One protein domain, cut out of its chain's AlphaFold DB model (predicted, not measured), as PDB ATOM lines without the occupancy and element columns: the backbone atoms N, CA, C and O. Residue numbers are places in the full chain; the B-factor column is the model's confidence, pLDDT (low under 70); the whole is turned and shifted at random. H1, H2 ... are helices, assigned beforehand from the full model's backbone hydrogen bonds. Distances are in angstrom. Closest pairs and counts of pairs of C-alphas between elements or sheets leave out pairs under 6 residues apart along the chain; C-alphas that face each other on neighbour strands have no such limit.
ATOM      1  N   SER A  40      53.477  22.197 -47.128       97.50
ATOM      2  CA  SER A  40      53.755  21.775 -45.758       97.50
ATOM      3  C   SER A  40      52.715  20.768 -45.279       97.50
ATOM      4  O   SER A  40      51.583  21.142 -44.990       97.50
ATOM      5  N   PHE A  41      53.111  19.504 -45.114       97.81
ATOM      6  CA  PHE A  41      52.234  18.482 -44.530       97.81
ATOM      7  C   PHE A  41      51.715  18.882 -43.142       97.81
ATOM      8  O   PHE A  41      50.560  18.621 -42.836       97.81
ATOM      9  N   ALA A  42      52.539  19.541 -42.319       97.38
ATOM     10  CA  ALA A  42      52.121  19.997 -40.993       97.38
ATOM     11  C   ALA A  42      50.965  21.006 -41.081       97.38
ATOM     12  O   ALA A  42      49.958  20.828 -40.409       97.38
ATOM     13  N   ALA A  43      51.073  21.997 -41.975       97.81
ATOM     14  CA  ALA A  43      50.012  22.984 -42.171       97.81
ATOM     15  C   ALA A  43      48.737  22.344 -42.746       97.81
ATOM     16  O   ALA A  43      47.645  22.583 -42.245       97.81
ATOM     17  N   LEU A  44      48.882  21.469 -43.749       98.31
ATOM     18  CA  LEU A  44      47.746  20.764 -44.351       98.31
ATOM     19  C   LEU A  44      47.032  19.850 -43.340       98.31
ATOM     20  O   LEU A  44      45.808  19.758 -43.345       98.31
ATOM     21  N   MET A  45      47.776  19.171 -42.462       98.25
ATOM     22  CA  MET A  45      47.182  18.332 -41.417       98.25
ATOM     23  C   MET A  45      46.526  19.146 -40.304       98.25
ATOM     24  O   MET A  45      45.502  18.705 -39.787       98.25
ATOM     25  N   ASP A  46      47.063  20.318 -39.957       98.38
ATOM     26  CA  ASP A  46      46.392  21.237 -39.033       98.38
ATOM     27  C   ASP A  46      45.022  21.648 -39.593       98.38
ATOM     28  O   ASP A  46      44.025  21.610 -38.870       98.38
ATOM     29  N   ASP A  47      44.934  21.943 -40.894       98.44
ATOM     30  CA  ASP A  47      43.660  22.227 -41.561       98.44
ATOM     31  C   ASP A  47      42.700  21.030 -41.522       98.44
ATOM     32  O   ASP A  47      41.529  21.202 -41.184       98.44
ATOM     33  N   VAL A  48      43.179  19.808 -41.790       98.75
ATOM     34  CA  VAL A  48      42.360  18.584 -41.675       98.75
ATOM     35  C   VAL A  48      41.797  18.425 -40.262       98.75
ATOM     36  O   VAL A  48      40.600  18.183 -40.102       98.75
ATOM     37  N   ILE A  49      42.637  18.580 -39.236       98.75
ATOM     38  CA  ILE A  49      42.229  18.452 -37.831       98.75
ATOM     39  C   ILE A  49      41.208  19.534 -37.470       98.75
ATOM     40  O   ILE A  49      40.190  19.234 -36.845       98.75
ATOM     41  N   ASN A  50      41.437  20.777 -37.897       98.69
ATOM     42  CA  ASN A  50      40.531  21.894 -37.641       98.69
ATOM     43  C   ASN A  50      39.166  21.699 -38.312       98.69
ATOM     44  O   ASN A  50      38.137  21.934 -37.677       98.69
ATOM     45  N   ILE A  51      39.144  21.237 -39.568       98.56
ATOM     46  CA  ILE A  51      37.906  20.900 -40.281       98.56
ATOM     47  C   ILE A  51      37.170  19.791 -39.528       98.56
ATOM     48  O   ILE A  51      35.996  19.960 -39.201       98.56
ATOM     49  N   TRP A  52      37.859  18.706 -39.167       98.62
ATOM     50  CA  TRP A  52      37.232  17.580 -38.476       98.62
ATOM     51  C   TRP A  52      36.646  17.974 -37.117       98.62
ATOM     52  O   TRP A  52      35.512  17.622 -36.797       98.62
ATOM     53  N   HIS A  53      37.369  18.784 -36.341       98.69
ATOM     54  CA  HIS A  53      36.858  19.334 -35.084       98.69
ATOM     55  C   HIS A  53      35.645  20.244 -35.296       98.69
ATOM     56  O   HIS A  53      34.700  20.202 -34.507       98.69
ATOM     57  N   SER A  54      35.630  21.050 -36.364       98.50
ATOM     58  CA  SER A  54      34.489  21.921 -36.679       98.50
ATOM     59  C   SER A  54      33.210  21.144 -37.020       98.50
ATOM     60  O   SER A  54      32.108  21.644 -36.799       98.50
ATOM     61  N   GLU A  55      33.358  19.902 -37.483       98.00
ATOM     62  CA  GLU A  55      32.266  18.963 -37.765       98.00
ATOM     63  C   GLU A  55      31.875  18.112 -36.539       98.00
ATOM     64  O   GLU A  55      30.975  17.275 -36.619       98.00
ATOM     65  N   GLY A  56      32.504  18.348 -35.381       98.50
ATOM     66  CA  GLY A  56      32.245  17.635 -34.126       98.50
ATOM     67  C   GLY A  56      33.045  16.341 -33.954       98.50
ATOM     68  O   GLY A  56      32.725  15.536 -33.080       98.50
ATOM     69  N   GLY A  57      34.058  16.128 -34.792       98.44
ATOM     70  CA  GLY A  57      34.994  15.023 -34.687       98.44
ATOM     71  C   GLY A  57      36.129  15.270 -33.693       98.44
ATOM     72  O   GLY A  57      36.345  16.374 -33.203       98.44
ATOM     73  N   GLU A  58      36.894  14.218 -33.428       98.62
ATOM     74  CA  GLU A  58      38.056  14.208 -32.542       98.62
ATOM     75  C   GLU A  58      39.293  13.700 -33.293       98.62
ATOM     76  O   GLU A  58      39.205  12.734 -34.054       98.62
ATOM     77  N   THR A  59      40.471  14.282 -33.042       98.38
ATOM     78  CA  THR A  59      41.718  13.953 -33.772       98.38
ATOM     79  C   THR A  59      42.051  12.455 -33.782       98.38
ATOM     80  O   THR A  59      42.544  11.937 -34.781       98.38
ATOM     81  N   TRP A  60      41.779  11.722 -32.698       98.38
ATOM     82  CA  TRP A  60      42.089  10.285 -32.626       98.38
ATOM     83  C   TRP A  60      41.317   9.452 -33.662       98.38
ATOM     84  O   TRP A  60      41.776   8.375 -34.036       98.38
ATOM     85  N   GLN A  61      40.181   9.954 -34.158       98.69
ATOM     86  CA  GLN A  61      39.375   9.307 -35.196       98.69
ATOM     87  C   GLN A  61      40.008   9.403 -36.588       98.69
ATOM     88  O   GLN A  61      39.486   8.800 -37.519       98.69
ATOM     89  N   LEU A  62      41.102  10.154 -36.747       98.75
ATOM     90  CA  LEU A  62      41.832  10.314 -38.007       98.75
ATOM     91  C   LEU A  62      42.996   9.317 -38.148       98.75
ATOM     92  O   LEU A  62      43.638   9.257 -39.195       98.75
ATOM     93  N   ILE A  63      43.275   8.523 -37.112       98.75
ATOM     94  CA  ILE A  63      44.397   7.580 -37.060       98.75
ATOM     95  C   ILE A  63      43.878   6.153 -37.294       98.75
ATOM     96  O   ILE A  63      42.783   5.800 -36.851       98.75
ATOM     97  N   GLU A  64      44.652   5.325 -37.996       98.50
ATOM     98  CA  GLU A  64      44.365   3.902 -38.182       98.50
ATOM     99  C   GLU A  64      44.303   3.182 -36.825       98.50
ATOM    100  O   GLU A  64      45.283   3.186 -36.072       98.50
ATOM    101  N   PRO A  65      43.176   2.532 -36.478       98.12
ATOM    102  CA  PRO A  65      42.989   1.967 -35.145       98.12
ATOM    103  C   PRO A  65      43.872   0.745 -34.870       98.12
ATOM    104  O   PRO A  65      44.093   0.410 -33.707       98.12
ATOM    105  N   VAL A  66      44.358   0.057 -35.911       98.25
ATOM    106  CA  VAL A  66      45.161  -1.166 -35.753       98.25
ATOM    107  C   VAL A  66      46.613  -0.847 -35.410       98.25
ATOM    108  O   VAL A  66      47.178  -1.480 -34.520       98.25
ATOM    109  N   ASP A  67      47.224   0.120 -36.096       98.31
ATOM    110  CA  ASP A  67      48.633   0.470 -35.879       98.31
ATOM    111  C   ASP A  67      48.834   1.701 -34.986       98.31
ATOM    112  O   ASP A  67      49.906   1.850 -34.395       98.31
ATOM    113  N   GLY A  68      47.813   2.550 -34.827       98.12
ATOM    114  CA  GLY A  68      47.906   3.770 -34.029       98.12
ATOM    115  C   GLY A  68      48.947   4.755 -34.567       98.12
ATOM    116  O   GLY A  68      49.563   5.485 -33.783       98.12
ATOM    117  N   PHE A  69      49.187   4.737 -35.878       98.19
ATOM    118  CA  PHE A  69      50.251   5.485 -36.530       98.19
ATOM    119  C   PHE A  69      49.804   6.163 -37.823       98.19
ATOM    120  O   PHE A  69      49.945   7.381 -37.937       98.19
ATOM    121  N   HIS A  70      49.297   5.410 -38.798       98.69
ATOM    122  CA  HIS A  70      48.980   5.975 -40.107       98.69
ATOM    123  C   HIS A  70      47.709   6.832 -40.057       98.69
ATOM    124  O   HIS A  70      46.814   6.552 -39.259       98.69
ATOM    125  N   PRO A  71      47.579   7.849 -40.928       98.50
ATOM    126  CA  PRO A  71      46.282   8.442 -41.217       98.50
ATOM    127  C   PRO A  71      45.355   7.368 -41.791       98.50
ATOM    128  O   PRO A  71      45.760   6.625 -42.689       98.50
ATOM    129  N   ASN A  72      44.119   7.295 -41.306       98.69
ATOM    130  CA  ASN A  72      43.144   6.347 -41.837       98.69
ATOM    131  C   ASN A  72      42.529   6.817 -43.159       98.69
ATOM    132  O   ASN A  72      42.836   7.900 -43.670       98.69
ATOM    133  N   GLN A  73      41.651   6.001 -43.741       98.56
ATOM    134  CA  GLN A  73      41.007   6.324 -45.017       98.56
ATOM    135  C   GLN A  73      40.296   7.690 -45.010       98.56
ATOM    136  O   GLN A  73      40.418   8.437 -45.980       98.56
ATOM    137  N   LEU A  74      39.597   8.038 -43.923       98.31
ATOM    138  CA  LEU A  74      38.935   9.338 -43.784       98.31
ATOM    139  C   LEU A  74      39.962  10.474 -43.791       98.31
ATOM    140  O   LEU A  74      39.833  11.409 -44.576       98.31
ATOM    141  N   SER A  75      41.012  10.369 -42.974       98.50
ATOM    142  CA  SER A  75      42.059  11.391 -42.910       98.50
ATOM    143  C   SER A  75      42.768  11.580 -44.250       98.50
ATOM    144  O   SER A  75      43.072  12.714 -44.610       98.50
ATOM    145  N   ASN A  76      43.013  10.503 -45.003       98.69
ATOM    146  CA  ASN A  76      43.597  10.599 -46.343       98.69
ATOM    147  C   ASN A  76      42.657  11.320 -47.323       98.69
ATOM    148  O   ASN A  76      43.112  12.172 -48.084       98.69
ATOM    149  N   ALA A  77      41.354  11.024 -47.291       98.56
ATOM    150  CA  ALA A  77      40.370  11.700 -48.136       98.56
ATOM    151  C   ALA A  77      40.247  13.197 -47.797       98.56
ATOM    152  O   ALA A  77      40.213  14.037 -48.694       98.56
ATOM    153  N   MET A  78      40.241  13.548 -46.507       98.69
ATOM    154  CA  MET A  78      40.224  14.947 -46.068       98.69
ATOM    155  C   MET A  78      41.502  15.683 -46.474       98.69
ATOM    156  O   MET A  78      41.424  16.794 -46.993       98.69
ATOM    157  N   LEU A  79      42.669  15.056 -46.298       98.69
ATOM    158  CA  LEU A  79      43.944  15.633 -46.717       98.69
ATOM    159  C   LEU A  79      43.976  15.890 -48.228       98.69
ATOM    160  O   LEU A  79      44.432  16.950 -48.650       98.69
ATOM    161  N   ALA A  80      43.446  14.972 -49.042       98.62
ATOM    162  CA  ALA A  80      43.319  15.175 -50.483       98.62
ATOM    163  C   ALA A  80      42.442  16.394 -50.819       98.62
ATOM    164  O   ALA A  80      42.817  17.192 -51.675       98.62
ATOM    165  N   SER A  81      41.325  16.589 -50.109       98.38
ATOM    166  CA  SER A  81      40.466  17.771 -50.272       98.38
ATOM    167  C   SER A  81      41.175  19.076 -49.890       98.38
ATOM    168  O   SER A  81      41.038  20.076 -50.594       98.38
ATOM    169  N   VAL A  82      41.958  19.078 -48.806       98.50
ATOM    170  CA  VAL A  82      42.750  20.251 -48.393       98.50
ATOM    171  C   VAL A  82      43.843  20.556 -49.423       98.50
ATOM    172  O   VAL A  82      43.978  21.705 -49.833       98.50
ATOM    173  N   ILE A  83      44.565  19.540 -49.912       98.25
ATOM    174  CA  ILE A  83      45.565  19.698 -50.983       98.25
ATOM    175  C   ILE A  83      44.921  20.244 -52.259       98.25
ATOM    176  O   ILE A  83      45.481  21.136 -52.890       98.25
ATOM    177  N   TRP A  84      43.750  19.734 -52.649       98.06
ATOM    178  CA  TRP A  84      43.049  20.216 -53.837       98.06
ATOM    179  C   TRP A  84      42.702  21.702 -53.719       98.06
ATOM    180  O   TRP A  84      42.992  22.479 -54.625       98.06
ATOM    181  N   LYS A  85      42.172  22.120 -52.566       97.50
ATOM    182  CA  LYS A  85      41.886  23.531 -52.287       97.50
ATOM    183  C   LYS A  85      43.152  24.392 -52.301       97.50
ATOM    184  O   LYS A  85      43.125  25.505 -52.816       97.50
ATOM    185  N   GLU A  86      44.256  23.887 -51.757       96.69
ATOM    186  CA  GLU A  86      45.551  24.572 -51.789       96.69
ATOM    187  C   GLU A  86      46.045  24.767 -53.230       96.69
ATOM    188  O   GLU A  86      46.487  25.857 -53.595       96.69
ATOM    189  N   LEU A  87      45.901  23.743 -54.080       96.38
ATOM    190  CA  LEU A  87      46.198  23.845 -55.509       96.38
ATOM    191  C   LEU A  87      45.313  24.893 -56.190       96.38
ATOM    192  O   LEU A  87      45.827  25.737 -56.914       96.38
ATOM    193  N   GLU A  88      44.006  24.896 -55.934       96.12
ATOM    194  CA  GLU A  88      43.082  25.869 -56.529       96.12
ATOM    195  C   GLU A  88      43.391  27.317 -56.125       96.12
ATOM    196  O   GLU A  88      43.289  28.221 -56.954       96.12
ATOM    197  N   VAL A  89      43.765  27.552 -54.865       95.75
ATOM    198  CA  VAL A  89      43.966  28.907 -54.332       95.75
ATOM    199  C   VAL A  89      45.366  29.437 -54.637       95.75
ATOM    200  O   VAL A  89      45.500  30.573 -55.094       95.75
ATOM    201  N   ASN A  90      46.404  28.633 -54.397       94.88
ATOM    202  CA  ASN A  90      47.794  29.096 -54.402       94.88
ATOM    203  C   ASN A  90      48.605  28.608 -55.609       94.88
ATOM    204  O   ASN A  90      49.646  29.192 -55.906       94.88
ATOM    205  N   TYR A  91      48.127  27.588 -56.330       93.81
ATOM    206  CA  TYR A  91      48.842  26.967 -57.453       93.81
ATOM    207  C   TYR A  91      47.922  26.682 -58.647       93.81
ATOM    208  O   TYR A  91      48.020  25.638 -59.298       93.81
ATOM    209  N   SER A  92      46.986  27.597 -58.921       93.00
ATOM    210  CA  SER A  92      45.978  27.419 -59.977       93.00
ATOM    211  C   SER A  92      46.586  27.248 -61.372       93.00
ATOM    212  O   SER A  92      45.956  26.665 -62.245       93.00
ATOM    213  N   ASP A  93      47.828  27.693 -61.577       92.31
ATOM    214  CA  ASP A  93      48.609  27.479 -62.795       92.31
ATOM    215  C   ASP A  93      48.994  26.009 -63.024       92.31
ATOM    216  O   ASP A  93      49.269  25.615 -64.159       92.31
ATOM    217  N   LEU A  94      48.995  25.186 -61.970       91.81
ATOM    218  CA  LEU A  94      49.223  23.744 -62.062       91.81
ATOM    219  C   LEU A  94      47.956  22.961 -62.412       91.81
ATOM    220  O   LEU A  94      48.056  21.807 -62.834       91.81
ATOM    221  N   LEU A  95      46.777  23.560 -62.234       94.31
ATOM    222  CA  LEU A  95      45.507  22.928 -62.556       94.31
ATOM    223  C   LEU A  95      45.082  23.316 -63.978       94.31
ATOM    224  O   LEU A  95      44.949  24.501 -64.289       94.31
ATOM    225  N   PRO A  96      44.843  22.343 -64.875       94.06
ATOM    226  CA  PRO A  96      44.284  22.656 -66.177       94.06
ATOM    227  C   PRO A  96      42.853  23.197 -66.020       94.06
ATOM    228  O   PRO A  96      42.163  22.870 -65.052       94.06
ATOM    229  N   PRO A  97      42.366  23.989 -66.989       94.75
ATOM    230  CA  PRO A  97      40.984  24.439 -66.974       94.75
ATOM    231  C   PRO A  97      40.024  23.250 -67.058       94.75
ATOM    232  O   PRO A  97      40.314  22.233 -67.694       94.75
ATOM    233  N   THR A  98      38.835  23.419 -66.478       96.12
ATOM    234  CA  THR A  98      37.734  22.470 -66.648       96.12
ATOM    235  C   THR A  98      37.455  22.263 -68.133       96.12
ATOM    236  O   THR A  98      37.241  23.221 -68.876       96.12
ATOM    237  N   ASN A  99      37.443  21.004 -68.568       97.94
ATOM    238  CA  ASN A  99      37.144  20.666 -69.952       97.94
ATOM    239  C   ASN A  99      35.666  20.993 -70.268       97.94
ATOM    240  O   ASN A  99      34.775  20.406 -69.646       97.94
ATOM    241  N   PRO A 100      35.381  21.885 -71.239       98.44
ATOM    242  CA  PRO A 100      34.015  22.308 -71.552       98.44
ATOM    243  C   PRO A 100      33.153  21.193 -72.163       98.44
ATOM    244  O   PRO A 100      31.936  21.326 -72.192       98.44
ATOM    245  N   HIS A 101      33.760  20.096 -72.626       98.38
ATOM    246  CA  HIS A 101      33.059  18.966 -73.239       98.38
ATOM    247  C   HIS A 101      32.799  17.808 -72.266       98.38
ATOM    248  O   HIS A 101      32.426  16.724 -72.705       98.38
ATOM    249  N   ASN A 102      32.996  17.993 -70.955       98.31
ATOM    250  CA  ASN A 102      32.750  16.929 -69.973       98.31
ATOM    251  C   ASN A 102      31.323  16.360 -70.073       98.31
ATOM    252  O   ASN A 102      31.160  15.141 -70.088       98.31
ATOM    253  N   ASP A 103      30.309  17.214 -70.238       98.50
ATOM    254  CA  ASP A 103      28.915  16.773 -70.389       98.50
ATOM    255  C   ASP A 103      28.703  15.948 -71.674       98.50
ATOM    256  O   ASP A 103      27.983  14.948 -71.666       98.50
ATOM    257  N   GLU A 104      29.368  16.316 -72.773       98.69
ATOM    258  CA  GLU A 104      29.320  15.574 -74.042       98.69
ATOM    259  C   GLU A 104      30.016  14.213 -73.934       98.69
ATOM    260  O   GLU A 104      29.520  13.210 -74.456       98.69
ATOM    261  N   ILE A 105      31.157  14.168 -73.239       98.56
ATOM    262  CA  ILE A 105      31.908  12.939 -72.977       98.56
ATOM    263  C   ILE A 105      31.041  11.977 -72.166       98.56
ATOM    264  O   ILE A 105      30.898  10.823 -72.566       98.56
ATOM    265  N   ILE A 106      30.409  12.449 -71.089       98.31
ATOM    266  CA  ILE A 106      29.515  11.634 -70.257       98.31
ATOM    267  C   ILE A 106      28.318  11.138 -71.078       98.31
ATOM    268  O   ILE A 106      27.985   9.956 -71.032       98.31
ATOM    269  N   ALA A 107      27.692  12.005 -71.880       98.56
ATOM    270  CA  ALA A 107      26.553  11.623 -72.713       98.56
ATOM    271  C   ALA A 107      26.910  10.578 -73.790       98.56
ATOM    272  O   ALA A 107      26.069   9.752 -74.145       98.56
ATOM    273  N   THR A 108      28.142  10.609 -74.309       98.44
ATOM    274  CA  THR A 108      28.594   9.731 -75.402       98.44
ATOM    275  C   THR A 108      29.200   8.424 -74.897       98.44
ATOM    276  O   THR A 108      28.961   7.364 -75.477       98.44
ATOM    277  N   PHE A 109      30.001   8.491 -73.835       98.25
ATOM    278  CA  PHE A 109      30.845   7.393 -73.363       98.25
ATOM    279  C   PHE A 109      30.447   6.862 -71.979       98.25
ATOM    280  O   PHE A 109      31.035   5.884 -71.524       98.25
TER     281      PHE A 109
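What this domain is: This is residues 40 to 109 of the 115 residues of an uncharacterized protein of Reticulomyxa filosa (UniProt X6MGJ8). Two long helices, H1 and H3, cross steeply to make the body, with the short helix H2 and the loop of residues 63 to 72 near the end where H3 begins. From the other end of H3 the model runs on into an arm: residues 96 to 109 stick out free of the body, and the arm's last part is helix H4. The printed part has 70 residues with four named helices, in the order H1, H2, H3, H4, and no named strand, so the class is all helix. The whole is only just loose, close to extended, with a radius of gyration of the C-alphas of 16.3 A; it is elongated, spanning 45 by 29 by 22 A.

How they stand to each other: H1, residues 41 to 54, touches H3, residues 73 to 90, with its residues 44 to 48 alone, and H3 takes part with residues 75 to 83 alone. Their closest C-alphas are those of Val 48 and Leu 79, 6.1 A apart. They run opposite ways at a steep tilt of 68 degrees, only just short of about perpendicular. H2, residues 59 to 62, and H1 only just touch, and only at the corner by their link, with 3 pairs of C-alphas within 8 A; the closest are those of Ile 49 and Thr 59, 6.1 A. H2 and H3 are close but not clearly touching, and their closest C-alphas, those of Leu 62 and Ser 75, are 5.0 A apart. H4, residues 102 to 109, is apart from H1, H2 and H3. Every O i to N i+4 pair is within hydrogen-bond range in H1, H3 and H4, while H2 is too short for such a pair and has its 1 O i to N i+3 pair within range.

Where its parts are: H1 begins at C-alpha 41, at (52.234, 18.482, -44.530), and measures 19.7 A from first to last C-alpha. H2 has four residues, Thr 59 to Leu 62. H3, the longest helix with 18 residues, measures 25.5 A, from C-alpha 73 at (41.007, 6.324, -45.017) to C-alpha 90. H4 measures 10.3 A and ends at C-alpha 109, at (30.845, 7.393, -73.363).

The domain as a whole: The C-alphas farthest apart are those of Gly 68 and Thr 108, 46.0 A. Without residues 96 to 109, which stand free, the body has 56 residues and spans 39 by 22 by 16 A. The link from H1 to H2 is tight, that from H2 to H3 short, and that from H3 to H4, with 11 residues, long. The printed part has no cut; its mean pLDDT is 97.7, and no printed residue is under 70.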